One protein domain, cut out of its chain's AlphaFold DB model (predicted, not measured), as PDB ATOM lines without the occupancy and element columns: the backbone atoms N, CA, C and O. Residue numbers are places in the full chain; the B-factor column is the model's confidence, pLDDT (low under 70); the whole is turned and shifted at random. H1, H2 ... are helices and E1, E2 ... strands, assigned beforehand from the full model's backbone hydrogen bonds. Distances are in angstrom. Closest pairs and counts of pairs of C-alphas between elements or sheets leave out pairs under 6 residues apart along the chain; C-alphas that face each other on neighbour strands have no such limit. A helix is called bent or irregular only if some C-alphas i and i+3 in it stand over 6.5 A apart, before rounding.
ATOM      1  N   VAL A 116      42.121  28.119 149.184       98.38
ATOM      2  CA  VAL A 116      41.194  28.124 148.041       98.38
ATOM      3  C   VAL A 116      39.825  27.632 148.496       98.38
ATOM      4  O   VAL A 116      39.729  26.662 149.248       98.38
ATOM      5  N   PHE A 117      38.770  28.309 148.047       98.00
ATOM      6  CA  PHE A 117      37.392  27.916 148.320       98.00
ATOM      7  C   PHE A 117      36.769  27.329 147.054       98.00
ATOM      8  O   PHE A 117      36.853  27.937 145.990       98.00
ATOM      9  N   ILE A 118      36.151  26.161 147.153       98.31
ATOM     10  CA  ILE A 118      35.445  25.494 146.060       98.31
ATOM     11  C   ILE A 118      33.963  25.486 146.410       98.31
ATOM     12  O   ILE A 118      33.580  24.933 147.437       98.31
ATOM     13  N   VAL A 119      33.134  26.049 145.540       96.69
ATOM     14  CA  VAL A 119      31.683  25.894 145.611       96.69
ATOM     15  C   VAL A 119      31.246  24.814 144.643       96.69
ATOM     16  O   VAL A 119      31.704  24.773 143.498       96.69
ATOM     17  N   VAL A 120      30.364  23.946 145.116       95.75
ATOM     18  CA  VAL A 120      29.888  22.781 144.385       95.75
ATOM     19  C   VAL A 120      28.417  22.937 144.042       95.75
ATOM     20  O   VAL A 120      27.598  23.199 144.921       95.75
ATOM     21  N   ASP A 121      28.105  22.699 142.774       95.06
ATOM     22  CA  ASP A 121      26.760  22.704 142.214       95.06
ATOM     23  C   ASP A 121      26.478  21.397 141.431       95.06
ATOM     24  O   ASP A 121      27.391  20.610 141.156       95.06
ATOM     25  N   SER A 122      25.209  21.085 141.147       94.44
ATOM     26  CA  SER A 122      24.780  19.723 140.785       94.44
ATOM     27  C   SER A 122      24.483  19.492 139.305       94.44
ATOM     28  O   SER A 122      24.455  18.347 138.845       94.44
ATOM     29  N   GLU A 123      24.279  20.553 138.540       95.81
ATOM     30  CA  GLU A 123      23.775  20.517 137.172       95.81
ATOM     31  C   GLU A 123      24.913  20.420 136.156       95.81
ATOM     32  O   GLU A 123      24.819  19.716 135.147       95.81
ATOM     33  N   GLY A 124      26.009  21.133 136.412       96.69
ATOM     34  CA  GLY A 124      27.207  21.214 135.587       96.69
ATOM     35  C   GLY A 124      28.234  20.073 135.676       96.69
ATOM     36  O   GLY A 124      29.049  20.028 134.750       96.69
ATOM     37  N   PRO A 125      28.229  19.132 136.651       98.00
ATOM     38  CA  PRO A 125      29.230  18.070 136.716       98.00
ATOM     39  C   PRO A 125      29.303  17.216 135.448       98.00
ATOM     40  O   PRO A 125      28.355  17.116 134.651       98.00
ATOM     41  N   SER A 126      30.449  16.564 135.286       98.31
ATOM     42  CA  SER A 126      30.729  15.589 134.238       98.31
ATOM     43  C   SER A 126      29.714  14.450 134.269       98.31
ATOM     44  O   SER A 126      29.359  13.939 135.326       98.31
ATOM     45  N   GLY A 127      29.252  14.016 133.099       97.00
ATOM     46  CA  GLY A 127      28.301  12.905 132.994       97.00
ATOM     47  C   GLY A 127      26.833  13.254 133.289       97.00
ATOM     48  O   GLY A 127      25.969  12.441 132.984       97.00
ATOM     49  N   ILE A 128      26.532  14.445 133.821       96.50
ATOM     50  CA  ILE A 128      25.163  14.868 134.167       96.50
ATOM     51  C   ILE A 128      24.500  15.615 133.001       96.50
ATOM     52  O   ILE A 128      25.106  16.516 132.414       96.50
ATOM     53  N   ALA A 129      23.248  15.279 132.680       94.69
ATOM     54  CA  ALA A 129      22.427  16.006 131.699       94.69
ATOM     55  C   ALA A 129      20.945  16.149 132.109       94.69
ATOM     56  O   ALA A 129      20.137  16.652 131.331       94.69
ATOM     57  N   ASP A 130      20.594  15.713 133.317       92.94
ATOM     58  CA  ASP A 130      19.249  15.689 133.888       92.94
ATOM     59  C   ASP A 130      19.287  16.053 135.385       92.94
ATOM     60  O   ASP A 130      20.308  15.874 136.052       92.94
ATOM     61  N   TYR A 131      18.183  16.579 135.925       91.81
ATOM     62  CA  TYR A 131      18.087  16.921 137.350       91.81
ATOM     63  C   TYR A 131      18.089  15.663 138.224       91.81
ATOM     64  O   TYR A 131      17.346  14.722 137.962       91.81
ATOM     65  N   TRP A 132      18.880  15.670 139.301       91.50
ATOM     66  CA  TRP A 132      19.067  14.489 140.157       91.50
ATOM     67  C   TRP A 132      19.228  14.804 141.643       91.50
ATOM     68  O   TRP A 132      18.675  14.110 142.491       91.50
ATOM     69  N   ALA A 133      19.907  15.908 141.968       88.00
ATOM     70  CA  ALA A 133      20.261  16.326 143.330       88.00
ATOM     71  C   ALA A 133      19.066  16.624 144.259       88.00
ATOM     72  O   ALA A 133      19.221  17.025 145.410       88.00
ATOM     73  N   HIS A 134      17.851  16.481 143.733       82.12
ATOM     74  CA  HIS A 134      16.597  16.839 144.376       82.12
ATOM     75  C   HIS A 134      15.787  15.617 144.820       82.12
ATOM     76  O   HIS A 134      14.861  15.790 145.618       82.12
ATOM     77  N   ASP A 135      16.102  14.424 144.307       85.12
ATOM     78  CA  ASP A 135      15.358  13.200 144.587       85.12
ATOM     79  C   ASP A 135      16.303  12.064 145.004       85.12
ATOM     80  O   ASP A 135      16.813  11.339 144.153       85.12
ATOM     81  N   PRO A 136      16.494  11.847 146.318       85.62
ATOM     82  CA  PRO A 136      17.264  10.711 146.823       85.62
ATOM     83  C   PRO A 136      16.699   9.336 146.430       85.62
ATOM     84  O   PRO A 136      17.327   8.323 146.729       85.62
ATOM     85  N   ARG A 137      15.502   9.277 145.826       89.88
ATOM     86  CA  ARG A 137      14.882   8.045 145.319       89.88
ATOM     87  C   ARG A 137      15.243   7.763 143.859       89.88
ATOM     88  O   ARG A 137      14.862   6.705 143.369       89.88
ATOM     89  N   ASP A 138      15.918   8.683 143.162       90.88
ATOM     90  CA  ASP A 138      16.463   8.408 141.829       90.88
ATOM     91  C   ASP A 138      17.407   7.192 141.939       90.88
ATOM     92  O   ASP A 138      18.350   7.234 142.736       90.88
ATOM     93  N   PRO A 139      17.169   6.098 141.187       93.88
ATOM     94  CA  PRO A 139      18.017   4.911 141.248       93.88
ATOM     95  C   PRO A 139      19.478   5.205 140.885       93.88
ATOM     96  O   PRO A 139      20.347   4.466 141.329       93.88
ATOM     97  N   PHE A 140      19.739   6.282 140.133       95.00
ATOM     98  CA  PHE A 140      21.077   6.725 139.746       95.00
ATOM     99  C   PHE A 140      21.671   7.788 140.686       95.00
ATOM    100  O   PHE A 140      22.751   8.322 140.419       95.00
ATOM    101  N   TYR A 141      20.977   8.154 141.770       95.19
ATOM    102  CA  TYR A 141      21.448   9.159 142.727       95.19
ATOM    103  C   TYR A 141      22.852   8.838 143.279       95.19
ATOM    104  O   TYR A 141      23.699   9.737 143.274       95.19
ATOM    105  N   PRO A 142      23.175   7.593 143.696       95.25
ATOM    106  CA  PRO A 142      24.524   7.254 144.153       95.25
ATOM    107  C   PRO A 142      25.594   7.446 143.073       95.25
ATOM    108  O   PRO A 142      26.631   8.054 143.345       95.25
ATOM    109  N   GLU A 143      25.354   6.984 141.843       96.25
ATOM    110  CA  GLU A 143      26.302   7.121 140.734       96.25
ATOM    111  C   GLU A 143      26.531   8.589 140.362       96.25
ATOM    112  O   GLU A 143      27.668   9.007 140.140       96.25
ATOM    113  N   LYS A 144      25.470   9.403 140.344       96.88
ATOM    114  CA  LYS A 144      25.563  10.837 140.037       96.88
ATOM    115  C   LYS A 144      26.338  11.605 141.113       96.88
ATOM    116  O   LYS A 144      27.167  12.452 140.773       96.88
ATOM    117  N   ARG A 145      26.198  11.235 142.392       96.75
ATOM    118  CA  ARG A 145      27.071  11.755 143.462       96.75
ATOM    119  C   ARG A 145      28.527  11.352 143.262       96.75
ATOM    120  O   ARG A 145      29.407  12.174 143.476       96.75
ATOM    121  N   GLN A 146      28.813  10.128 142.820       97.88
ATOM    122  CA  GLN A 146      30.195   9.725 142.526       97.88
ATOM    123  C   GLN A 146      30.799  10.507 141.352       97.88
ATOM    124  O   GLN A 146      31.992  10.821 141.370       97.88
ATOM    125  N   LEU A 147      29.997  10.847 140.338       98.38
ATOM    126  CA  LEU A 147      30.426  11.735 139.255       98.38
ATOM    127  C   LEU A 147      30.786  13.126 139.791       98.38
ATOM    128  O   LEU A 147      31.890  13.596 139.515       98.38
ATOM    129  N   LEU A 148      29.910  13.716 140.613       98.12
ATOM    130  CA  LEU A 148      30.157  14.987 141.302       98.12
ATOM    131  C   LEU A 148      31.452  14.945 142.126       98.12
ATOM    132  O   LEU A 148      32.323  15.793 141.949       98.12
ATOM    133  N   MET A 149      31.610  13.929 142.981       98.50
ATOM    134  CA  MET A 149      32.794  13.777 143.831       98.50
ATOM    135  C   MET A 149      34.084  13.654 143.018       98.50
ATOM    136  O   MET A 149      35.110  14.198 143.414       98.50
ATOM    137  N   GLY A 150      34.042  12.982 141.864       98.75
ATOM    138  CA  GLY A 150      35.196  12.887 140.977       98.75
ATOM    139  C   GLY A 150      35.662  14.246 140.449       98.75
ATOM    140  O   GLY A 150      36.864  14.494 140.405       98.75
ATOM    141  N   ASP A 151      34.731  15.123 140.073       98.88
ATOM    142  CA  ASP A 151      35.048  16.472 139.592       98.88
ATOM    143  C   ASP A 151      35.555  17.373 140.728       98.88
ATOM    144  O   ASP A 151      36.552  18.075 140.561       98.88
ATOM    145  N   VAL A 152      34.917  17.305 141.900       98.81
ATOM    146  CA  VAL A 152      35.339  18.041 143.103       98.81
ATOM    147  C   VAL A 152      36.755  17.645 143.520       98.81
ATOM    148  O   VAL A 152      37.611  18.512 143.684       98.81
ATOM    149  N   ASN A 153      37.036  16.345 143.639       98.88
ATOM    150  CA  ASN A 153      38.353  15.869 144.058       98.88
ATOM    151  C   ASN A 153      39.438  16.203 143.029       98.88
ATOM    152  O   ASN A 153      40.535  16.580 143.422       98.88
ATOM    153  N   ALA A 154      39.126  16.166 141.730       98.94
ATOM    154  CA  ALA A 154      40.058  16.620 140.704       98.94
ATOM    155  C   ALA A 154      40.400  18.114 140.850       98.94
ATOM    156  O   ALA A 154      41.555  18.508 140.685       98.94
ATOM    157  N   ALA A 155      39.421  18.959 141.194       98.94
ATOM    158  CA  ALA A 155      39.680  20.372 141.467       98.94
ATOM    159  C   ALA A 155      40.563  20.556 142.713       98.94
ATOM    160  O   ALA A 155      41.496  21.361 142.678       98.94
ATOM    161  N   VAL A 156      40.324  19.781 143.780       98.94
ATOM    162  CA  VAL A 156      41.176  19.773 144.982       98.94
ATOM    163  C   VAL A 156      42.611  19.374 144.632       98.94
ATOM    164  O   VAL A 156      43.537  20.111 144.964       98.94
ATOM    165  N   GLU A 157      42.808  18.264 143.914       98.94
ATOM    166  CA  GLU A 157      44.128  17.791 143.471       98.94
ATOM    167  C   GLU A 157      44.883  18.870 142.683       98.94
ATOM    168  O   GLU A 157      46.061  19.125 142.938       98.94
ATOM    169  N   GLY A 158      44.197  19.556 141.765       98.88
ATOM    170  CA  GLY A 158      44.768  20.671 141.013       98.88
ATOM    171  C   GLY A 158      45.198  21.844 141.897       98.88
ATOM    172  O   GLY A 158      46.291  22.381 141.715       98.88
ATOM    173  N   CYS A 159      44.380  22.213 142.889       98.88
ATOM    174  CA  CYS A 159      44.726  23.256 143.856       98.88
ATOM    175  C   CYS A 159      45.971  22.886 144.673       98.88
ATOM    176  O   CYS A 159      46.895  23.694 144.791       98.88
ATOM    177  N   LEU A 160      46.025  21.660 145.202       98.75
ATOM    178  CA  LEU A 160      47.167  21.162 145.976       98.75
ATOM    179  C   LEU A 160      48.439  21.118 145.119       98.75
ATOM    180  O   LEU A 160      49.501  21.559 145.554       98.75
ATOM    181  N   ALA A 161      48.328  20.688 143.860       98.62
ATOM    182  CA  ALA A 161      49.437  20.678 142.906       98.62
ATOM    183  C   ALA A 161      49.954  22.082 142.531       98.62
ATOM    184  O   ALA A 161      51.044  22.198 141.963       98.62
ATOM    185  N   ALA A 162      49.187  23.140 142.813       98.19
ATOM    186  CA  ALA A 162      49.606  24.538 142.697       98.19
ATOM    187  C   ALA A 162      50.153  25.125 144.014       98.19
ATOM    188  O   ALA A 162      50.493  26.306 144.056       98.19
ATOM    189  N   GLY A 163      50.249  24.319 145.076       97.56
ATOM    190  CA  GLY A 163      50.752  24.740 146.383       97.56
ATOM    191  C   GLY A 163      49.685  25.307 147.319       97.56
ATOM    192  O   GLY A 163      50.035  25.997 148.274       97.56
ATOM    193  N   ALA A 164      48.391  25.058 147.070       98.12
ATOM    194  CA  ALA A 164      47.366  25.372 148.062       98.12
ATOM    195  C   ALA A 164      47.631  24.572 149.345       98.12
ATOM    196  O   ALA A 164      47.790  23.355 149.304       98.12
ATOM    197  N   THR A 165      47.676  25.256 150.484       97.31
ATOM    198  CA  THR A 165      47.895  24.640 151.801       97.31
ATOM    199  C   THR A 165      46.582  24.331 152.513       97.31
ATOM    200  O   THR A 165      46.571  23.658 153.537       97.31
ATOM    201  N   GLU A 166      45.473  24.883 152.019       97.69
ATOM    202  CA  GLU A 166      44.136  24.635 152.541       97.69
ATOM    203  C   GLU A 166      43.118  24.743 151.404       97.69
ATOM    204  O   GLU A 166      43.067  25.749 150.691       97.69
ATOM    205  N   VAL A 167      42.287  23.714 151.248       98.44
ATOM    206  CA  VAL A 167      41.179  23.715 150.292       98.44
ATOM    207  C   VAL A 167      39.890  23.447 151.055       98.44
ATOM    208  O   VAL A 167      39.752  22.416 151.714       98.44
ATOM    209  N   VAL A 168      38.955  24.389 150.988       97.88
ATOM    210  CA  VAL A 168      37.631  24.259 151.606       97.88
ATOM    211  C   VAL A 168      36.605  24.061 150.504       97.88
ATOM    212  O   VAL A 168      36.531  24.860 149.576       97.88
ATOM    213  N   VAL A 169      35.822  22.997 150.605       97.19
ATOM    214  CA  VAL A 169      34.754  22.640 149.676       97.19
ATOM    215  C   VAL A 169      33.420  22.907 150.357       97.19
ATOM    216  O   VAL A 169      33.179  22.404 151.451       97.19
ATOM    217  N   SER A 170      32.553  23.675 149.711       94.69
ATOM    218  CA  SER A 170      31.197  23.949 150.169       94.69
ATOM    219  C   SER A 170      30.187  23.375 149.197       94.69
ATOM    220  O   SER A 170      30.198  23.687 148.005       94.69
ATOM    221  N   ASP A 171      29.309  22.537 149.726       92.50
ATOM    222  CA  ASP A 171      28.193  21.971 148.992       92.50
ATOM    223  C   ASP A 171      27.020  22.960 148.976       92.50
ATOM    224  O   ASP A 171      26.275  23.040 149.952       92.50
ATOM    225  N   ASP A 172      26.869  23.713 147.881       86.69
ATOM    226  CA  ASP A 172      25.726  24.619 147.665       86.69
ATOM    227  C   ASP A 172      24.655  23.997 146.759       86.69
ATOM    228  O   ASP A 172      23.712  24.650 146.316       86.69
ATOM    229  N   THR A 173      24.748  22.687 146.515       83.25
ATOM    230  CA  THR A 173      23.653  21.965 145.874       83.25
ATOM    231  C   THR A 173      22.407  22.012 146.761       83.25
ATOM    232  O   THR A 173      22.447  22.342 147.952       83.25
ATOM    233  N   LYS A 174      21.256  21.597 146.226       73.12
ATOM    234  CA  LYS A 174      20.017  21.580 147.008       73.12
ATOM    235  C   LYS A 174      20.179  20.834 148.346       73.12
ATOM    236  O   LYS A 174      20.431  19.634 148.387       73.12
ATOM    237  N   PHE A 175      19.928  21.568 149.436       75.88
ATOM    238  CA  PHE A 175      20.085  21.169 150.845       75.88
ATOM    239  C   PHE A 175      21.526  20.996 151.353       75.88
ATOM    240  O   PHE A 175      21.663  20.725 152.545       75.88
ATOM    241  N   GLY A 176      22.545  21.140 150.502       84.19
ATOM    242  CA  GLY A 176      23.962  21.010 150.848       84.19
ATOM    243  C   GLY A 176      24.375  19.597 151.262       84.19
ATOM    244  O   GLY A 176      25.126  19.438 152.221       84.19
ATOM    245  N   VAL A 177      23.816  18.559 150.625       87.38
ATOM    246  CA  VAL A 177      23.969  17.142 151.038       87.38
ATOM    247  C   VAL A 177      24.306  16.172 149.895       87.38
ATOM    248  O   VAL A 177      24.166  14.954 150.051       87.38
ATOM    249  N   ASN A 178      24.710  16.676 148.728       92.50
ATOM    250  CA  ASN A 178      25.015  15.836 147.567       92.50
ATOM    251  C   ASN A 178      26.487  15.402 147.518       92.50
ATOM    252  O   ASN A 178      26.797  14.343 146.971       92.50
ATOM    253  N   THR A 179      27.386  16.124 148.173       94.75
ATOM    254  CA  THR A 179      28.749  15.669 148.473       94.75
ATOM    255  C   THR A 179      28.726  14.479 149.435       94.75
ATOM    256  O   THR A 179      27.818  14.335 150.257       94.75
ATOM    257  N   ILE A 180      29.679  13.554 149.295       95.94
ATOM    258  CA  ILE A 180      29.802  12.358 150.139       95.94
ATOM    259  C   ILE A 180      31.029  12.551 151.037       95.94
ATOM    260  O   ILE A 180      32.139  12.485 150.508       95.94
ATOM    261  N   PRO A 181      30.863  12.750 152.361       95.62
ATOM    262  CA  PRO A 181      31.988  12.988 153.267       95.62
ATOM    263  C   PRO A 181      33.082  11.919 153.193       95.62
ATOM    264  O   PRO A 181      34.250  12.259 153.141       95.62
ATOM    265  N   GLU A 182      32.711  10.642 153.083       97.06
ATOM    266  CA  GLU A 182      33.669   9.527 152.981       97.06
ATOM    267  C   GLU A 182      34.493   9.536 151.681       97.06
ATOM    268  O   GLU A 182      35.535   8.898 151.594       97.06
ATOM    269  N   LEU A 183      34.025  10.237 150.642       97.94
ATOM    270  CA  LEU A 183      34.705  10.298 149.347       97.94
ATOM    271  C   LEU A 183      35.436  11.620 149.123       97.94
ATOM    272  O   LEU A 183      36.004  11.796 148.046       97.94
ATOM    273  N   ILE A 184      35.382  12.572 150.057       98.31
ATOM    274  CA  ILE A 184      36.096  13.838 149.889       98.31
ATOM    275  C   ILE A 184      37.604  13.586 149.920       98.31
ATOM    276  O   ILE A 184      38.087  12.724 150.651       98.31
ATOM    277  N   HIS A 185      38.357  14.331 149.112       98.62
ATOM    278  CA  HIS A 185      39.814  14.285 149.164       98.62
ATOM    279  C   HIS A 185      40.303  14.541 150.610       98.62
ATOM    280  O   HIS A 185      39.862  15.518 151.216       98.62
ATOM    281  N   PRO A 186      41.221  13.724 151.164       98.12
ATOM    282  CA  PRO A 186      41.572  13.759 152.592       98.12
ATOM    283  C   PRO A 186      42.189  15.085 153.061       98.12
ATOM    284  O   PRO A 186      42.023  15.469 154.212       98.12
ATOM    285  N   GLU A 187      42.860  15.809 152.163       98.19
ATOM    286  CA  GLU A 187      43.429  17.140 152.448       98.19
ATOM    287  C   GLU A 187      42.412  18.296 152.327       98.19
ATOM    288  O   GLU A 187      42.750  19.453 152.581       98.19
ATOM    289  N   ALA A 188      41.174  18.021 151.905       98.25
ATOM    290  CA  ALA A 188      40.125  19.032 151.821       98.25
ATOM    291  C   ALA A 188      39.268  19.066 153.091       98.25
ATOM    292  O   ALA A 188      39.017  18.055 153.744       98.25
ATOM    293  N   LYS A 189      38.746  20.252 153.401       97.31
ATOM    294  CA  LYS A 189      37.715  20.448 154.427       97.31
ATOM    295  C   LYS A 189      36.359  20.573 153.746       97.31
ATOM    296  O   LYS A 189      36.254  21.278 152.748       97.31
ATOM    297  N   LEU A 190      35.328  19.929 154.286       95.31
ATOM    298  CA  LEU A 190      33.986  19.922 153.702       95.31
ATOM    299  C   LEU A 190      32.985  20.687 154.575       95.31
ATOM    300  O   LEU A 190      32.826  20.389 155.759       95.31
ATOM    301  N   ILE A 191      32.269  21.624 153.960       93.19
ATOM    302  CA  ILE A 191      31.078  22.280 154.495       93.19
ATOM    303  C   ILE A 191      29.862  21.616 153.842       93.19
ATOM    304  O   ILE A 191      29.690  21.660 152.625       93.19
ATOM    305  N   THR A 192      29.033  20.974 154.663       89.25
ATOM    306  CA  THR A 192      27.817  20.257 154.256       89.25
ATOM    307  C   THR A 192      26.737  20.427 155.323       89.25
ATOM    308  O   THR A 192      27.039  20.631 156.502       89.25
ATOM    309  N   GLY A 193      25.473  20.324 154.924       81.56
ATOM    310  CA  GLY A 193      24.322  20.385 155.815       81.56
ATOM    311  C   GLY A 193      23.290  21.421 155.391       81.56
ATOM    312  O   GLY A 193      23.502  22.251 154.514       81.56
ATOM    313  N   ARG A 194      22.127  21.358 156.045       70.62
ATOM    314  CA  ARG A 194      21.007  22.252 155.755       70.62
ATOM    315  C   ARG A 194      21.183  23.577 156.478       70.62
ATOM    316  O   ARG A 194      21.147  23.609 157.704       70.62
ATOM    317  N   GLY A 195      21.199  24.661 155.715       59.06
ATOM    318  CA  GLY A 195      20.972  26.002 156.232       59.06
ATOM    319  C   GLY A 195      22.047  26.993 155.827       59.06
ATOM    320  O   GLY A 195      23.184  26.640 155.544       59.06
ATOM    321  N   PHE A 196      21.645  28.254 155.846       54.25
ATOM    322  CA  PHE A 196      22.487  29.396 155.564       54.25
ATOM    323  C   PHE A 196      22.631  30.189 156.864       54.25
ATOM    324  O   PHE A 196      21.756  30.972 157.222       54.25
ATOM    325  N   GLY A 197      23.674  29.895 157.641       43.50
ATOM    326  CA  GLY A 197      23.939  30.541 158.934       43.50
ATOM    327  C   GLY A 197      24.837  31.779 158.833       43.50
ATOM    328  O   GLY A 197      25.271  32.298 159.860       43.50
ATOM    329  N   SER A 198      25.160  32.217 157.614       46.84
ATOM    330  CA  SER A 198      26.146  33.257 157.307       46.84
ATOM    331  C   SER A 198      25.480  34.497 156.708       46.84
ATOM    332  O   SER A 198      24.504  34.353 155.971       46.84
ATOM    333  N   PRO A 199      26.045  35.702 156.940       46.06
ATOM    334  CA  PRO A 199      25.696  36.920 156.202       46.06
ATOM    335  C   PRO A 199      25.836  36.768 154.680       46.06
ATOM    336  O   PRO A 199      25.179  37.481 153.932       46.06
ATOM    337  N   VAL A 200      26.680  35.832 154.227       55.47
ATOM    338  CA  VAL A 200      26.781  35.369 152.838       55.47
ATOM    339  C   VAL A 200      26.428  33.878 152.805       55.47
ATOM    340  O   VAL A 200      27.328  33.040 152.914       55.47
ATOM    341  N   PRO A 201      25.134  33.533 152.710       62.59
ATOM    342  CA  PRO A 201      24.624  32.161 152.683       62.59
ATOM    343  C   PRO A 201      25.441  31.188 151.822       62.59
ATOM    344  O   PRO A 201      25.890  30.156 152.312       62.59
ATOM    345  N   MET A 202      25.702  31.577 150.574       69.12
ATOM    346  CA  MET A 202      26.306  30.732 149.535       69.12
ATOM    347  C   MET A 202      27.836  30.602 149.644       69.12
ATOM    348  O   MET A 202      28.444  29.805 148.936       69.12
ATOM    349  N   LEU A 203      28.483  31.393 150.510       80.12
ATOM    350  CA  LEU A 203      29.935  31.363 150.742       80.12
ATOM    351  C   LEU A 203      30.257  31.266 152.243       80.12
ATOM    352  O   LEU A 203      31.171  31.915 152.755       80.12
ATOM    353  N   GLN A 204      29.470  30.480 152.980       82.56
ATOM    354  CA  GLN A 204      29.707  30.208 154.397       82.56
ATOM    355  C   GLN A 204      31.163  29.768 154.631       82.56
ATOM    356  O   GLN A 204      31.654  28.843 153.992       82.56
ATOM    357  N   GLY A 205      31.841  30.402 155.591       81.81
ATOM    358  CA  GLY A 205      33.209  30.035 155.973       81.81
ATOM    359  C   GLY A 205      34.313  30.636 155.100       81.81
ATOM    360  O   GLY A 205      35.482  30.360 155.366       81.81
ATOM    361  N   VAL A 206      33.976  31.468 154.108       88.00
ATOM    362  CA  VAL A 206      34.970  32.243 153.360       88.00
ATOM    363  C   VAL A 206      35.250  33.589 154.045       88.00
ATOM    364  O   VAL A 206      34.353  34.235 154.588       88.00
ATOM    365  N   ASP A 207      36.501  34.033 153.984       89.25
ATOM    366  CA  ASP A 207      36.945  35.354 154.429       89.25
ATOM    367  C   ASP A 207      38.021  35.911 153.477       89.25
ATOM    368  O   ASP A 207      38.408  35.271 152.497       89.25
ATOM    369  N   SER A 208      38.534  37.108 153.756       89.75
ATOM    370  CA  SER A 208      39.541  37.766 152.912       89.75
ATOM    371  C   SER A 208      40.934  37.111 152.934       89.75
ATOM    372  O   SER A 208      41.832  37.590 152.241       89.75
ATOM    373  N   SER A 209      41.151  36.035 153.706       92.50
ATOM    374  CA  SER A 209      42.408  35.268 153.707       92.50
ATOM    375  C   SER A 209      42.520  34.272 152.549       92.50
ATOM    376  O   SER A 209      43.613  33.771 152.279       92.50
ATOM    377  N   PHE A 210      41.417  33.998 151.846       96.31
ATOM    378  CA  PHE A 210      41.413  33.149 150.659       96.31
ATOM    379  C   PHE A 210      42.051  33.850 149.454       96.31
ATOM    380  O   PHE A 210      42.009  35.068 149.317       96.31
ATOM    381  N   ALA A 211      42.647  33.074 148.550       96.56
ATOM    382  CA  ALA A 211      43.210  33.601 147.308       96.56
ATOM    383  C   ALA A 211      42.172  33.737 146.185       96.56
ATOM    384  O   ALA A 211      42.383  34.501 145.244       96.56
ATOM    385  N   GLY A 212      41.065  32.998 146.269       97.25
ATOM    386  CA  GLY A 212      39.997  33.022 145.280       97.25
ATOM    387  C   GLY A 212      39.002  31.883 145.465       97.25
ATOM    388  O   GLY A 212      39.193  30.993 146.301       97.25
ATOM    389  N   VAL A 213      37.942  31.935 144.663       98.06
ATOM    390  CA  VAL A 213      36.842  30.968 144.664       98.06
ATOM    391  C   VAL A 213      36.798  30.222 143.331       98.06
ATOM    392  O   VAL A 213      36.907  30.828 142.267       98.06
ATOM    393  N   ILE A 214      36.622  28.906 143.378       98.75
ATOM    394  CA  ILE A 214      36.395  28.043 142.218       98.75
ATOM    395  C   ILE A 214      34.943  27.578 142.253       98.75
ATOM    396  O   ILE A 214      34.462  27.146 143.297       98.75
ATOM    397  N   LEU A 215      34.258  27.627 141.115       98.75
ATOM    398  CA  LEU A 215      32.911  27.079 140.965       98.75
ATOM    399  C   LEU A 215      32.990  25.765 140.175       98.75
ATOM    400  O   LEU A 215      33.461  25.749 139.034       98.75
ATOM    401  N   VAL A 216      32.578  24.654 140.787       98.69
ATOM    402  CA  VAL A 216      32.605  23.308 140.194       98.69
ATOM    403  C   VAL A 216      31.186  22.798 140.022       98.69
ATOM    404  O   VAL A 216      30.379  22.849 140.944       98.69
ATOM    405  N   GLY A 217      30.897  22.249 138.845       97.44
ATOM    406  CA  GLY A 217      29.577  21.703 138.557       97.44
ATOM    407  C   GLY A 217      28.526  22.778 138.290       97.44
ATOM    408  O   GLY A 217      27.339  22.507 138.396       97.44
ATOM    409  N   THR A 218      28.950  23.978 137.899       97.19
ATOM    410  CA  THR A 218      28.075  25.138 137.699       97.19
ATOM    411  C   THR A 218      27.379  25.113 136.339       97.19
ATOM    412  O   THR A 218      27.935  24.662 135.326       97.19
ATOM    413  N   HIS A 219      26.166  25.656 136.278       97.12
ATOM    414  CA  HIS A 219      25.385  25.794 135.048       97.12
ATOM    415  C   HIS A 219      25.261  27.249 134.566       97.12
ATOM    416  O   HIS A 219      25.619  28.201 135.256       97.12
ATOM    417  N   ALA A 220      24.781  27.413 133.331       97.19
ATOM    418  CA  ALA A 220      24.479  28.723 132.760       97.19
ATOM    419  C   ALA A 220      23.140  29.269 133.290       97.19
ATOM    420  O   ALA A 220      22.297  28.506 133.773       97.19
ATOM    421  N   LYS A 221      22.932  30.580 133.158       96.31
ATOM    422  CA  LYS A 221      21.702  31.267 133.567       96.31
ATOM    423  C   LYS A 221      20.487  30.880 132.735       96.31
ATOM    424  O   LYS A 221      20.614  30.423 131.595       96.31
ATOM    425  N   GLU A 222      19.307  31.153 133.280       95.56
ATOM    426  CA  GLU A 222      18.023  30.944 132.611       95.56
ATOM    427  C   GLU A 222      17.983  31.566 131.207       95.56
ATOM    428  O   GLU A 222      18.420  32.695 130.993       95.56
ATOM    429  N   GLY A 223      17.429  30.827 130.245       92.88
ATOM    430  CA  GLY A 223      17.309  31.285 128.862       92.88
ATOM    431  C   GLY A 223      18.605  31.247 128.046       92.88
ATOM    432  O   GLY A 223      18.572  31.622 126.875       92.88
ATOM    433  N   THR A 224      19.727  30.779 128.605       95.31
ATOM    434  CA  THR A 224      20.969  30.604 127.837       95.31
ATOM    435  C   THR A 224      20.776  29.522 126.767       95.31
ATOM    436  O   THR A 224      20.550  28.357 127.119       95.31
ATOM    437  N   PRO A 225      20.882  29.854 125.462       91.38
ATOM    438  CA  PRO A 225      20.873  28.852 124.398       91.38
ATOM    439  C   PRO A 225      21.982  27.841 124.653       91.38
ATOM    440  O   PRO A 225      22.996  28.233 125.207       91.38
ATOM    441  N   ASP A 226      21.793  26.576 124.277       95.25
ATOM    442  CA  ASP A 226      22.766  25.486 124.476       95.25
ATOM    443  C   ASP A 226      23.251  25.225 125.920       95.25
ATOM    444  O   ASP A 226      24.071  24.333 126.141       95.25
ATOM    445  N   GLY A 227      22.698  25.911 126.925       96.31
ATOM    446  CA  GLY A 227      23.005  25.670 128.330       96.31
ATOM    447  C   GLY A 227      22.339  24.401 128.860       96.31
ATOM    448  O   GLY A 227      21.121  24.255 128.796       96.31
ATOM    449  N   VAL A 228      23.140  23.480 129.403       96.69
ATOM    450  CA  VAL A 228      22.656  22.241 130.035       96.69
ATOM    451  C   VAL A 228      22.059  22.576 131.398       96.69
ATOM    452  O   VAL A 228      22.753  23.167 132.222       96.69
ATOM    453  N   LEU A 229      20.793  22.202 131.622       94.81
ATOM    454  CA  LEU A 229      20.022  22.505 132.839       94.81
ATOM    455  C   LEU A 229      20.060  23.992 133.236       94.81
ATOM    456  O   LEU A 229      20.035  24.333 134.416       94.81
ATOM    457  N   ALA A 230      20.143  24.875 132.238       94.69
ATOM    458  CA  ALA A 230      20.304  26.304 132.448       94.69
ATOM    459  C   ALA A 230      19.096  26.906 133.172       94.69
ATOM    460  O   ALA A 230      17.960  26.741 132.729       94.69
ATOM    461  N   HIS A 231      19.358  27.590 134.283       93.75
ATOM    462  CA  HIS A 231      18.346  28.243 135.103       93.75
ATOM    463  C   HIS A 231      18.974  29.283 136.038       93.75
ATOM    464  O   HIS A 231      20.182  29.519 136.020       93.75
ATOM    465  N   THR A 232      18.152  29.960 136.839       91.31
ATOM    466  CA  THR A 232      18.626  30.833 137.920       91.31
ATOM    467  C   THR A 232      17.742  30.639 139.151       91.31
ATOM    468  O   THR A 232      16.539  30.915 139.116       91.31
ATOM    469  N   PHE A 233      18.340  30.108 140.217       83.50
ATOM    470  CA  PHE A 233      17.792  29.627 141.490       83.50
ATOM    471  C   PHE A 233      16.801  28.462 141.420       83.50
ATOM    472  O   PHE A 233      16.870  27.530 142.216       83.50
ATOM    473  N   THR A 234      15.796  28.527 140.542       76.94
ATOM    474  CA  THR A 234      14.671  27.580 140.559       76.94
ATOM    475  C   THR A 234      14.473  26.869 139.226       76.94
ATOM    476  O   THR A 234      13.511  27.146 138.515       76.94
ATOM    477  N   GLY A 235      15.340  25.897 138.929       64.44
ATOM    478  CA  GLY A 235      15.276  25.080 137.711       64.44
ATOM    479  C   GLY A 235      14.289  23.915 137.805       64.44
ATOM    480  O   GLY A 235      13.263  23.894 137.131       64.44
ATOM    481  N   ALA A 236      14.525  22.974 138.727       64.69
ATOM    482  CA  ALA A 236      13.760  21.720 138.815       64.69
ATOM    483  C   ALA A 236      12.254  21.882 139.128       64.69
ATOM    484  O   ALA A 236      11.473  20.952 138.952       64.69
ATOM    485  N   SER A 237      11.831  23.052 139.619       72.19
ATOM    486  CA  SER A 237      10.421  23.336 139.932       72.19
ATOM    487  C   SER A 237       9.612  23.875 138.744       72.19
ATOM    488  O   SER A 237       8.418  24.120 138.898       72.19
ATOM    489  N   GLY A 238      10.254  24.128 137.594       75.69
ATOM    490  CA  GLY A 238       9.636  24.784 136.435       75.69
ATOM    491  C   GLY A 238       9.310  26.269 136.650       75.69
ATOM    492  O   GLY A 238       8.808  26.939 135.750       75.69
ATOM    493  N   LYS A 239       9.607  26.814 137.837       81.88
ATOM    494  CA  LYS A 239       9.453  28.235 138.174       81.88
ATOM    495  C   LYS A 239      10.680  29.016 137.720       81.88
ATOM    496  O   LYS A 239      11.331  29.655 138.541       81.88
ATOM    497  N   HIS A 240      11.006  28.919 136.437       86.75
ATOM    498  CA  HIS A 240      12.145  29.594 135.819       86.75
ATOM    499  C   HIS A 240      12.115  31.099 136.103       86.75
ATOM    500  O   HIS A 240      11.044  31.694 136.220       86.75
ATOM    501  N   ARG A 241      13.278  31.725 136.270       90.19
ATOM    502  CA  ARG A 241      13.382  33.154 136.588       90.19
ATOM    503  C   ARG A 241      14.586  33.738 135.895       90.19
ATOM    504  O   ARG A 241      15.640  33.116 135.864       90.19
ATOM    505  N   ARG A 242      14.430  34.959 135.404       94.94
ATOM    506  CA  ARG A 242      15.531  35.749 134.856       94.94
ATOM    507  C   ARG A 242      15.800  36.915 135.783       94.94
ATOM    508  O   ARG A 242      14.851  37.528 136.276       94.94
ATOM    509  N   TYR A 243      17.071  37.204 136.019       94.06
ATOM    510  CA  TYR A 243      17.500  38.253 136.933       94.06
ATOM    511  C   TYR A 243      18.342  39.291 136.203       94.06
ATOM    512  O   TYR A 243      19.073  38.969 135.269       94.06
ATOM    513  N   TRP A 244      18.262  40.539 136.655       95.31
ATOM    514  CA  TRP A 244      19.153  41.605 136.220       95.31
ATOM    515  C   TRP A 244      19.695  42.373 137.411       95.31
ATOM    516  O   TRP A 244      18.928  42.730 138.306       95.31
ATOM    517  N   TYR A 245      20.986  42.698 137.357       93.50
ATOM    518  CA  TYR A 245      21.638  43.666 138.233       93.50
ATOM    519  C   TYR A 245      22.070  44.869 137.405       93.50
ATOM    520  O   TYR A 245      22.837  44.734 136.456       93.50
ATOM    521  N   ASN A 246      21.557  46.053 137.749       94.38
ATOM    522  CA  ASN A 246      21.857  47.310 137.050       94.38
ATOM    523  C   ASN A 246      21.649  47.224 135.525       94.38
ATOM    524  O   ASN A 246      22.430  47.762 134.744       94.38
ATOM    525  N   GLY A 247      20.599  46.516 135.100       94.88
ATOM    526  CA  GLY A 247      20.245  46.337 133.689       94.88
ATOM    527  C   GLY A 247      21.005  45.227 132.955       94.88
ATOM    528  O   GLY A 247      20.576  44.842 131.869       94.88
ATOM    529  N   GLN A 248      22.061  44.654 133.539       95.38
ATOM    530  CA  GLN A 248      22.746  43.482 132.991       95.38
ATOM    531  C   GLN A 248      22.059  42.205 133.463       95.38
ATOM    532  O   GLN A 248      21.797  42.050 134.652       95.38
ATOM    533  N   GLU A 249      21.769  41.289 132.541       96.38
ATOM    534  CA  GLU A 249      21.188  39.994 132.890       96.38
ATOM    535  C   GLU A 249      22.220  39.080 133.539       96.38
ATOM    536  O   GLU A 249      23.346  38.954 133.050       96.38
ATOM    537  N   ILE A 250      21.822  38.426 134.623       95.00
ATOM    538  CA  ILE A 250      22.711  37.643 135.470       95.00
ATOM    539  C   ILE A 250      22.136  36.260 135.767       95.00
ATOM    540  O   ILE A 250      20.922  36.080 135.848       95.00
ATOM    541  N   GLY A 251      23.039  35.302 135.959       94.94
ATOM    542  CA  GLY A 251      22.768  34.040 136.639       94.94
ATOM    543  C   GLY A 251      23.532  33.932 137.945       94.94
ATOM    544  O   GLY A 251      24.136  34.892 138.426       94.94
ATOM    545  N   GLU A 252      23.566  32.719 138.481       93.94
ATOM    546  CA  GLU A 252      24.193  32.410 139.767       93.94
ATOM    547  C   GLU A 252      25.699  32.679 139.774       93.94
ATOM    548  O   GLU A 252      26.221  33.152 140.780       93.94
ATOM    549  N   ILE A 253      26.389  32.521 138.636       96.56
ATOM    550  CA  ILE A 253      27.815  32.874 138.499       96.56
ATOM    551  C   ILE A 253      28.064  34.322 138.945       96.56
ATOM    552  O   ILE A 253      29.010  34.591 139.684       96.56
ATOM    553  N   ALA A 254      27.201  35.260 138.545       95.31
ATOM    554  CA  ALA A 254      27.344  36.661 138.930       95.31
ATOM    555  C   ALA A 254      27.013  36.911 140.400       95.31
ATOM    556  O   ALA A 254      27.567  37.831 140.998       95.31
ATOM    557  N   ILE A 255      26.128  36.104 140.979       91.44
ATOM    558  CA  ILE A 255      25.745  36.181 142.390       91.44
ATOM    559  C   ILE A 255      26.923  35.737 143.255       91.44
ATOM    560  O   ILE A 255      27.356  36.491 144.127       91.44
ATOM    561  N   TYR A 256      27.528  34.592 142.929       93.44
ATOM    562  CA  TYR A 256      28.777  34.143 143.543       93.44
ATOM    563  C   TYR A 256      29.901  35.157 143.370       93.44
ATOM    564  O   TYR A 256      30.592  35.482 144.332       93.44
ATOM    565  N   ALA A 257      30.075  35.690 142.161       95.06
ATOM    566  CA  ALA A 257      31.129  36.655 141.884       95.06
ATOM    567  C   ALA A 257      30.932  37.971 142.652       95.06
ATOM    568  O   ALA A 257      31.905  38.526 143.159       95.06
ATOM    569  N   ALA A 258      29.694  38.456 142.783       92.44
ATOM    570  CA  ALA A 258      29.376  39.654 143.557       92.44
ATOM    571  C   ALA A 258      29.614  39.436 145.059       92.44
ATOM    572  O   ALA A 258      30.180  40.305 145.725       92.44
ATOM    573  N   ALA A 259      29.231  38.266 145.576       89.94
ATOM    574  CA  ALA A 259      29.448  37.878 146.963       89.94
ATOM    575  C   ALA A 259      30.944  37.729 147.292       89.94
ATOM    576  O   ALA A 259      31.434  38.330 148.248       89.94
ATOM    577  N   ALA A 260      31.698  37.008 146.459       92.81
ATOM    578  CA  ALA A 260      33.147  36.876 146.594       92.81
ATOM    579  C   ALA A 260      33.842  38.242 146.473       92.81
ATOM    580  O   ALA A 260      34.702  38.593 147.282       92.81
ATOM    581  N   GLY A 261      33.416  39.068 145.514       93.56
ATOM    582  CA  GLY A 261      33.997  40.383 145.286       93.56
ATOM    583  C   GLY A 261      33.733  41.394 146.399       93.56
ATOM    584  O   GLY A 261      34.578  42.266 146.633       93.56
ATOM    585  N   HIS A 262      32.627  41.247 147.138       89.19
ATOM    586  CA  HIS A 262      32.373  41.991 148.375       89.19
ATOM    587  C   HIS A 262      33.441  41.706 149.442       89.19
ATOM    588  O   HIS A 262      33.863  42.619 150.149       89.19
ATOM    589  N   LEU A 263      33.956  40.475 149.488       89.75
ATOM    590  CA  LEU A 263      35.054  40.055 150.366       89.75
ATOM    591  C   LEU A 263      36.445  40.321 149.764       89.75
ATOM    592  O   LEU A 263      37.463  39.985 150.364       89.75
ATOM    593  N   GLY A 264      36.499  40.950 148.584       93.00
ATOM    594  CA  GLY A 264      37.743  41.230 147.870       93.00
ATOM    595  C   GLY A 264      38.348  40.016 147.166       93.00
ATOM    596  O   GLY A 264      39.520  40.069 146.806       93.00
ATOM    597  N   LEU A 265      37.569  38.954 146.946       95.38
ATOM    598  CA  LEU A 265      38.024  37.714 146.321       95.38
ATOM    599  C   LEU A 265      37.577  37.618 144.852       95.38
ATOM    600  O   LEU A 265      36.430  37.948 144.535       95.38
ATOM    601  N   PRO A 266      38.442  37.147 143.940       97.19
ATOM    602  CA  PRO A 266      38.042  36.791 142.584       97.19
ATOM    603  C   PRO A 266      37.421  35.389 142.515       97.19
ATOM    604  O   PRO A 266      37.796  34.485 143.267       97.19
ATOM    605  N   ILE A 267      36.529  35.186 141.541       98.19
ATOM    606  CA  ILE A 267      36.296  33.843 140.997       98.19
ATOM    607  C   ILE A 267      37.483  33.533 140.087       98.19
ATOM    608  O   ILE A 267      37.758  34.305 139.169       98.19
ATOM    609  N   ILE A 268      38.190  32.437 140.356       98.56
ATOM    610  CA  ILE A 268      39.422  32.087 139.637       98.56
ATOM    611  C   ILE A 268      39.238  30.963 138.624       98.56
ATOM    612  O   ILE A 268      40.012  30.852 137.675       98.56
ATOM    613  N   MET A 269      38.195  30.151 138.797       98.88
ATOM    614  CA  MET A 269      37.831  29.120 137.837       98.88
ATOM    615  C   MET A 269      36.341  28.806 137.865       98.88
ATOM    616  O   MET A 269      35.719  28.822 138.925       98.88
ATOM    617  N   VAL A 270      35.795  28.456 136.698       98.88
ATOM    618  CA  VAL A 270      34.441  27.899 136.556       98.88
ATOM    619  C   VAL A 270      34.481  26.620 135.718       98.88
ATOM    620  O   VAL A 270      34.992  26.621 134.598       98.88
ATOM    621  N   ALA A 271      33.925  25.526 136.240       98.88
ATOM    622  CA  ALA A 271      33.791  24.252 135.535       98.88
ATOM    623  C   ALA A 271      32.316  23.876 135.337       98.88
ATOM    624  O   ALA A 271      31.540  23.840 136.291       98.88
ATOM    625  N   GLY A 272      31.942  23.566 134.094       98.56
ATOM    626  CA  GLY A 272      30.560  23.288 133.701       98.56
ATOM    627  C   GLY A 272      30.435  22.938 132.218       98.56
ATOM    628  O   GLY A 272      31.332  22.334 131.631       98.56
ATOM    629  N   CYS A 273      29.329  23.316 131.575       98.50
ATOM    630  CA  CYS A 273      29.189  23.153 130.123       98.50
ATOM    631  C   CYS A 273      29.846  24.304 129.335       98.50
ATOM    632  O   CYS A 273      30.221  25.327 129.910       98.50
ATOM    633  N   GLU A 274      29.972  24.162 128.010       98.62
ATOM    634  CA  GLU A 274      30.485  25.229 127.127       98.62
ATOM    635  C   GLU A 274      29.741  26.564 127.320       98.62
ATOM    636  O   GLU A 274      30.379  27.615 127.386       98.62
ATOM    637  N   ALA A 275      28.415  26.526 127.492       98.38
ATOM    638  CA  ALA A 275      27.597  27.711 127.743       98.38
ATOM    639  C   ALA A 275      27.933  28.386 129.083       98.38
ATOM    640  O   ALA A 275      28.087  29.604 129.129       98.38
ATOM    641  N   THR A 276      28.118  27.592 130.149       98.56
ATOM    642  CA  THR A 276      28.567  28.071 131.469       98.56
ATOM    643  C   THR A 276      29.900  28.808 131.336       98.56
ATOM    644  O   THR A 276      30.075  29.902 131.863       98.56
ATOM    645  N   CYS A 277      30.849  28.219 130.602       98.69
ATOM    646  CA  CYS A 277      32.185  28.784 130.416       98.69
ATOM    647  C   CYS A 277      32.148  30.095 129.620       98.69
ATOM    648  O   CYS A 277      32.881  31.033 129.933       98.69
ATOM    649  N   ARG A 278      31.294  30.159 128.592       98.38
ATOM    650  CA  ARG A 278      31.066  31.368 127.793       98.38
ATOM    651  C   ARG A 278      30.492  32.490 128.653       98.38
ATOM    652  O   ARG A 278      31.091  33.558 128.708       98.38
ATOM    653  N   GLU A 279      29.416  32.216 129.388       98.38
ATOM    654  CA  GLU A 279      28.815  33.183 130.312       98.38
ATOM    655  C   GLU A 279      29.823  33.688 131.354       98.38
ATOM    656  O   GLU A 279      29.913  34.891 131.600       98.38
ATOM    657  N   ALA A 280      30.605  32.784 131.949       98.50
ATOM    658  CA  ALA A 280      31.583  33.148 132.964       98.50
ATOM    659  C   ALA A 280      32.649  34.114 132.419       98.50
ATOM    660  O   ALA A 280      32.979  35.094 133.084       98.50
ATOM    661  N   ARG A 281      33.158  33.880 131.201       98.25
ATOM    662  CA  ARG A 281      34.137  34.774 130.555       98.25
ATOM    663  C   ARG A 281      33.535  36.105 130.121       98.25
ATOM    664  O   ARG A 281      34.183  37.132 130.292       98.25
ATOM    665  N   GLU A 282      32.314  36.100 129.590       97.44
ATOM    666  CA  GLU A 282      31.595  37.333 129.241       97.44
ATOM    667  C   GLU A 282      31.419  38.243 130.464       97.44
ATOM    668  O   GLU A 282      31.522  39.464 130.349       97.44
ATOM    669  N   LEU A 283      31.197  37.651 131.640       96.94
ATOM    670  CA  LEU A 283      31.026  38.380 132.890       96.94
ATOM    671  C   LEU A 283      32.353  38.806 133.544       96.94
ATOM    672  O   LEU A 283      32.469  39.931 134.026       96.94
ATOM    673  N   LEU A 284      33.325  37.893 133.629       97.06
ATOM    674  CA  LEU A 284      34.505  38.024 134.496       97.06
ATOM    675  C   LEU A 284      35.806  38.304 133.730       97.06
ATOM    676  O   LEU A 284      36.835  38.581 134.345       97.06
ATOM    677  N   GLY A 285      35.760  38.274 132.398       96.31
ATOM    678  CA  GLY A 285      36.894  38.510 131.512       96.31
ATOM    679  C   GLY A 285      37.532  37.228 130.968       96.31
ATOM    680  O   GLY A 285      37.360  36.129 131.492       96.31
ATOM    681  N   ASN A 286      38.303  37.386 129.891       94.25
ATOM    682  CA  ASN A 286      38.917  36.270 129.164       94.25
ATOM    683  C   ASN A 286      40.071  35.590 129.913       94.25
ATOM    684  O   ASN A 286      40.393  34.448 129.596       94.25
ATOM    685  N   ASP A 287      40.647  36.262 130.912       91.88
ATOM    686  CA  ASP A 287      41.703  35.709 131.770       91.88
ATOM    687  C   ASP A 287      41.166  34.666 132.769       91.88
ATOM    688  O   ASP A 287      41.948  33.983 133.430       91.88
ATOM    689  N   LEU A 288      39.837  34.524 132.893       98.19
ATOM    690  CA  LEU A 288      39.218  33.497 133.723       98.19
ATOM    691  C   LEU A 288      39.511  32.099 133.161       98.19
ATOM    692  O   LEU A 288      39.180  31.776 132.011       98.19
ATOM    693  N   VAL A 289      40.028  31.222 134.023       98.69
ATOM    694  CA  VAL A 289      40.148  29.801 133.699       98.69
ATOM    695  C   VAL A 289      38.755  29.181 133.679       98.69
ATOM    696  O   VAL A 289      37.996  29.263 134.643       98.69
ATOM    697  N   THR A 290      38.392  28.530 132.580       98.88
ATOM    698  CA  THR A 290      37.137  27.776 132.518       98.88
ATOM    699  C   THR A 290      37.375  26.394 131.946       98.88
ATOM    700  O   THR A 290      38.218  26.214 131.065       98.88
ATOM    701  N   VAL A 291      36.624  25.419 132.451       98.88
ATOM    702  CA  VAL A 291      36.745  24.018 132.048       98.88
ATOM    703  C   VAL A 291      35.385  23.511 131.584       98.88
ATOM    704  O   VAL A 291      34.490  23.244 132.385       98.88
ATOM    705  N   ALA A 292      35.237  23.365 130.265       98.75
ATOM    706  CA  ALA A 292      34.039  22.804 129.655       98.75
ATOM    707  C   ALA A 292      34.112  21.269 129.661       98.75
ATOM    708  O   ALA A 292      34.895  20.668 128.925       98.75
ATOM    709  N   VAL A 293      33.283  20.626 130.481       98.75
ATOM    710  CA  VAL A 293      33.229  19.156 130.610       98.75
ATOM    711  C   VAL A 293      32.200  18.511 129.679       98.75
ATOM    712  O   VAL A 293      32.179  17.292 129.492       98.75
ATOM    713  N   LYS A 294      31.329  19.331 129.088       98.44
ATOM    714  CA  LYS A 294      30.255  18.916 128.184       98.44
ATOM    715  C   LYS A 294      29.805  20.064 127.289       98.44
ATOM    716  O   LYS A 294      29.920  21.233 127.657       98.44
ATOM    717  N   LYS A 295      29.217  19.716 126.149       98.50
ATOM    718  CA  LYS A 295      28.568  20.647 125.223       98.50
ATOM    719  C   LYS A 295      27.068  20.404 125.222       98.50
ATOM    720  O   LYS A 295      26.642  19.279 124.974       98.50
ATOM    721  N   GLY A 296      26.262  21.425 125.484       97.44
ATOM    722  CA  GLY A 296      24.813  21.291 125.384       97.44
ATOM    723  C   GLY A 296      24.325  21.405 123.942       97.44
ATOM    724  O   GLY A 296      24.905  22.098 123.113       97.44
ATOM    725  N   PHE A 297      23.245  20.693 123.643       94.94
ATOM    726  CA  PHE A 297      22.422  20.923 122.455       94.94
ATOM    727  C   PHE A 297      21.124  21.639 122.835       94.94
ATOM    728  O   PHE A 297      20.598  22.437 122.068       94.94
ATOM    729  N   ASN A 298      20.604  21.327 124.023       86.50
ATOM    730  CA  ASN A 298      19.472  21.968 124.683       86.50
ATOM    731  C   ASN A 298      19.549  21.659 126.199       86.50
ATOM    732  O   ASN A 298      20.419  20.876 126.600       86.50
ATOM    733  N   PRO A 299      18.645  22.200 127.039       82.88
ATOM    734  CA  PRO A 299      18.717  22.007 128.488       82.88
ATOM    735  C   PRO A 299      18.749  20.554 128.970       82.88
ATOM    736  O   PRO A 299      19.367  20.290 129.994       82.88
ATOM    737  N   GLY A 300      18.138  19.614 128.243       85.75
ATOM    738  CA  GLY A 300      18.073  18.198 128.621       85.75
ATOM    739  C   GLY A 300      18.940  17.269 127.771       85.75
ATOM    740  O   GLY A 300      18.765  16.053 127.826       85.75
ATOM    741  N   ARG A 301      19.825  17.799 126.914       93.12
ATOM    742  CA  ARG A 301      20.635  16.969 126.012       93.12
ATOM    743  C   ARG A 301      22.009  17.567 125.778       93.12
ATOM    744  O   ARG A 301      22.133  18.691 125.296       93.12
ATOM    745  N   ALA A 302      23.039  16.767 126.029       97.50
ATOM    746  CA  ALA A 302      24.427  17.185 125.916       97.50
ATOM    747  C   ALA A 302      25.307  16.113 125.258       97.50
ATOM    748  O   ALA A 302      25.042  14.916 125.364       97.50
ATOM    749  N   LEU A 303      26.378  16.560 124.606       98.31
ATOM    750  CA  LEU A 303      27.551  15.759 124.287       98.31
ATOM    751  C   LEU A 303      28.481  15.787 125.500       98.31
ATOM    752  O   LEU A 303      28.998  16.837 125.885       98.31
ATOM    753  N   LEU A 304      28.669  14.621 126.107       98.12
ATOM    754  CA  LEU A 304      29.458  14.451 127.321       98.12
ATOM    755  C   LEU A 304      30.880  14.019 126.965       98.12
ATOM    756  O   LEU A 304      31.078  13.141 126.123       98.12
ATOM    757  N   LEU A 305      31.871  14.602 127.632       98.62
ATOM    758  CA  LEU A 305      33.214  14.037 127.653       98.62
ATOM    759  C   LEU A 305      33.279  12.933 128.718       98.62
ATOM    760  O   LEU A 305      32.576  12.979 129.728       98.62
ATOM    761  N   ALA A 306      34.130  11.930 128.503       98.62
ATOM    762  CA  ALA A 306      34.307  10.853 129.472       98.62
ATOM    763  C   ALA A 306      34.798  11.420 130.823       98.62
ATOM    764  O   ALA A 306      35.801  12.141 130.817       98.62
ATOM    765  N   PRO A 307      34.201  11.050 131.977       98.56
ATOM    766  CA  PRO A 307      34.584  11.592 133.285       98.56
ATOM    767  C   PRO A 307      36.077  11.459 133.618       98.56
ATOM    768  O   PRO A 307      36.681  12.338 134.218       98.56
ATOM    769  N   LYS A 308      36.730  10.377 133.168       98.62
ATOM    770  CA  LYS A 308      38.187  10.220 133.324       98.62
ATOM    771  C   LYS A 308      38.977  11.344 132.640       98.62
ATOM    772  O   LYS A 308      39.982  11.789 133.175       98.62
ATOM    773  N   LYS A 309      38.521  11.806 131.471       98.81
ATOM    774  CA  LYS A 309      39.147  12.904 130.722       98.81
ATOM    775  C   LYS A 309      38.859  14.252 131.378       98.81
ATOM    776  O   LYS A 309      39.768  15.064 131.510       98.81
ATOM    777  N   THR A 310      37.616  14.492 131.786       98.81
ATOM    778  CA  THR A 310      37.214  15.779 132.371       98.81
ATOM    779  C   THR A 310      37.894  16.032 133.707       98.81
ATOM    780  O   THR A 310      38.331  17.150 133.937       98.81
ATOM    781  N   ARG A 311      38.110  15.003 134.531       98.81
ATOM    782  CA  ARG A 311      38.888  15.113 135.778       98.81
ATOM    783  C   ARG A 311      40.308  15.626 135.538       98.81
ATOM    784  O   ARG A 311      40.738  16.556 136.206       98.81
ATOM    785  N   VAL A 312      41.005  15.109 134.522       98.88
ATOM    786  CA  VAL A 312      42.336  15.620 134.139       98.88
ATOM    787  C   VAL A 312      42.263  17.094 133.728       98.88
ATOM    788  O   VAL A 312      43.111  17.890 134.124       98.88
ATOM    789  N   MET A 313      41.232  17.476 132.966       98.94
ATOM    790  CA  MET A 313      41.019  18.870 132.557       98.94
ATOM    791  C   MET A 313      40.723  19.785 133.752       98.94
ATOM    792  O   MET A 313      41.261  20.885 133.817       98.94
ATOM    793  N   ILE A 314      39.895  19.337 134.699       98.94
ATOM    794  CA  ILE A 314      39.542  20.084 135.910       98.94
ATOM    795  C   ILE A 314      40.775  20.273 136.794       98.94
ATOM    796  O   ILE A 314      41.038  21.396 137.209       98.94
ATOM    797  N   ALA A 315      41.560  19.220 137.034       98.94
ATOM    798  CA  ALA A 315      42.784  19.312 137.826       98.94
ATOM    799  C   ALA A 315      43.805  20.271 137.194       98.94
ATOM    800  O   ALA A 315      44.378  21.119 137.881       98.94
ATOM    801  N   ALA A 316      43.994  20.196 135.872       98.94
ATOM    802  CA  ALA A 316      44.863  21.123 135.151       98.94
ATOM    803  C   ALA A 316      44.362  22.576 135.246       98.94
ATOM    804  O   ALA A 316      45.148  23.472 135.552       98.94
ATOM    805  N   GLY A 317      43.058  22.798 135.052       98.88
ATOM    806  CA  GLY A 317      42.443  24.120 135.169       98.88
ATOM    807  C   GLY A 317      42.544  24.694 136.583       98.88
ATOM    808  O   GLY A 317      42.925  25.848 136.748       98.88
ATOM    809  N   ALA A 318      42.292  23.891 137.617       98.94
ATOM    810  CA  ALA A 318      42.396  24.341 139.004       98.94
ATOM    811  C   ALA A 318      43.843  24.713 139.354       98.94
ATOM    812  O   ALA A 318      44.084  25.754 139.967       98.94
ATOM    813  N   LYS A 319      44.819  23.928 138.882       98.88
ATOM    814  CA  LYS A 319      46.241  24.251 139.043       98.88
ATOM    815  C   LYS A 319      46.602  25.590 138.392       98.88
ATOM    816  O   LYS A 319      47.268  26.424 139.010       98.88
ATOM    817  N   GLU A 320      46.164  25.805 137.154       98.69
ATOM    818  CA  GLU A 320      46.382  27.060 136.427       98.69
ATOM    819  C   GLU A 320      45.726  28.249 137.145       98.69
ATOM    820  O   GLU A 320      46.373  29.272 137.383       98.69
ATOM    821  N   ALA A 321      44.469  28.090 137.558       98.44
ATOM    822  CA  ALA A 321      43.692  29.121 138.234       98.44
ATOM    823  C   ALA A 321      44.349  29.574 139.539       98.44
ATOM    824  O   ALA A 321      44.507  30.771 139.772       98.44
ATOM    825  N   VAL A 322      44.793  28.625 140.367       98.44
ATOM    826  CA  VAL A 322      45.476  28.920 141.634       98.44
ATOM    827  C   VAL A 322      46.824  29.601 141.390       98.44
ATOM    828  O   VAL A 322      47.139  30.588 142.056       98.44
ATOM    829  N   THR A 323      47.582  29.158 140.382       97.44
ATOM    830  CA  THR A 323      48.864  29.781 139.996       97.44
ATOM    831  C   THR A 323      48.687  31.255 139.610       97.44
ATOM    832  O   THR A 323      49.544  32.095 139.899       97.44
ATOM    833  N   HIS A 324      47.561  31.595 138.981       94.75
ATOM    834  CA  HIS A 324      47.274  32.944 138.493       94.75
ATOM    835  C   HIS A 324      46.326  33.758 139.383       94.75
ATOM    836  O   HIS A 324      46.082  34.925 139.076       94.75
ATOM    837  N   ALA A 325      45.857  33.209 140.509       94.50
ATOM    838  CA  ALA A 325      44.817  33.809 141.348       94.50
ATOM    839  C   ALA A 325      45.105  35.273 141.725       94.50
ATOM    840  O   ALA A 325      44.232  36.131 141.625       94.50
ATOM    841  N   ARG A 326      46.365  35.600 142.053       89.88
ATOM    842  CA  ARG A 326      46.792  36.963 142.433       89.88
ATOM    843  C   ARG A 326      46.639  38.015 141.328       89.88
ATOM    844  O   ARG A 326      46.691  39.204 141.625       89.88
ATOM    845  N   ARG A 327      46.529  37.601 140.062       91.88
ATOM    846  CA  ARG A 327      46.352  38.503 138.910       91.88
ATOM    847  C   ARG A 327      44.880  38.752 138.591       91.88
ATOM    848  O   ARG A 327      44.573  39.715 137.893       91.88
ATOM    849  N   MET A 328      43.985  37.900 139.087       94.56
ATOM    850  CA  MET A 328      42.560  37.991 138.800       94.56
ATOM    851  C   MET A 328      41.899  39.059 139.663       94.56
ATOM    852  O   MET A 328      42.236  39.251 140.833       94.56
ATOM    853  N   LYS A 329      40.956  39.790 139.068       94.88
ATOM    854  CA  LYS A 329      40.294  40.917 139.724       94.88
ATOM    855  C   LYS A 329      38.958  40.474 140.324       94.88
ATOM    856  O   LYS A 329      38.179  39.825 139.629       94.88
ATOM    857  N   PRO A 330      38.655  40.857 141.575       95.94
ATOM    858  CA  PRO A 330      37.331  40.661 142.149       95.94
ATOM    859  C   PRO A 330      36.246  41.358 141.320       95.94
ATOM    860  O   PRO A 330      36.409  42.516 140.922       95.94
ATOM    861  N   TYR A 331      35.121  40.679 141.103       95.06
ATOM    862  CA  TYR A 331      33.962  41.257 140.426       95.06
ATOM    863  C   TYR A 331      33.163  42.128 141.398       95.06
ATOM    864  O   TYR A 331      32.688  41.653 142.426       95.06
ATOM    865  N   ARG A 332      33.007  43.417 141.091       91.56
ATOM    866  CA  ARG A 332      32.272  44.359 141.946       91.56
ATOM    867  C   ARG A 332      31.064  44.916 141.218       91.56
ATOM    868  O   ARG A 332      31.199  45.529 140.162       91.56
ATOM    869  N   VAL A 333      29.894  44.767 141.830       89.44
ATOM    870  CA  VAL A 333      28.663  45.400 141.350       89.44
ATOM    871  C   VAL A 333      28.609  46.838 141.861       89.44
ATOM    872  O   VAL A 333      28.882  47.104 143.032       89.44
TER     873      VAL A 333
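Overview. This is residues 116 to 333 of the 385 residues of an uncharacterized protein of Acidobacteria bacterium (UniProt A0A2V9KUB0). A seven-stranded sheet, curled like part of a barrel, wraps partly round the long helix H1. Beside H1 on that face lies the equally long H4, while the shorter H2 and H3 cover part of the other face, and the small hairpin of E5 and E6 lies at the periphery. The 218 printed residues include four named helices and nine named strands, in the order E1 H1 E2 E3 E4 E5 E6 H2 E7 H3 E8 E9 H4; the class is mixed, helices and strands. The sheet, E3 E2 E1 E4 E7 E8 E9, is mixed in direction. The whole is compact, with a radius of gyration of the C-alphas of 15.5 A, and rounded, spanning 43 by 39 by 34 A.

Arrangement. The twisted large sheet runs E3, residues 188 to 191, E2, 166 to 171, E1, 116 to 120, E4, 210 to 218, E7, 267 to 273, E8, 289 to 298, and E9, 301 to 304. Neighbours are parallel except the antiparallel hairpin E8 and E9. In that order, N 169 and O 189, N 118 and O 168, N 119 and O 214, N 268 and O 213, N 293 and O 272, and N 303 and O 295 are within hydrogen-bond range, each 2.8 A apart. E8 bends by 65 degrees at residue 293. The sheet curls round H1, residues 141 to 161. H4, residues 307 to 327, is on the same face and touches H1, the closest C-alphas being those of Gly 158 and Ala 315, 4.0 A; they run the same way at a steep tilt of 40 degrees. H4 is irregular, with C-alphas 323 and 326 7.9 A apart. On the opposite face H3, residues 274 to 284, lies over E7 and E8 at a height over the sheet of 8.1 A; with these layers on both faces, the arrangement has three layers. H2, residues 252 to 262, on the same face as H3, is close but not clearly touching it, with the C-alphas of Ile 253 and Ala 280 closest at 6.7 A. E5, residues 242 to 245, and E6, 248 to 250, form an antiparallel hairpin, N 245 and O 248 being 2.9 A apart. E1, H1, E2 and E7, H3, E8 are strand-helix-strand units, parallel neighbours with a helix between, with right-handed crossovers. Each O i to N i+4 pair is within hydrogen-bond range in H1, H2 and H3, and 14 of 17 are in H4.

Along the chain. E1 begins at C-alpha 116 (41.194, 28.124, 148.041). H1 measures 30.3 A, H4 29.9 A, E8 23.9 A and E4 20.2 A from first to last C-alpha. H4 ends at C-alpha 327 (46.352, 38.503, 138.910).

Size, cuts and confidence. The C-alphas farthest apart, those of Arg 137 and Arg 327, are 44.3 A apart. The printed part has no cut. The links E1 to H1, E2 to E3, E3 to E4 and E4 to E5 are long. Mean pLDDT of the printed part is 92.8; residues 195 to 202 and 235 to 236 are under 70.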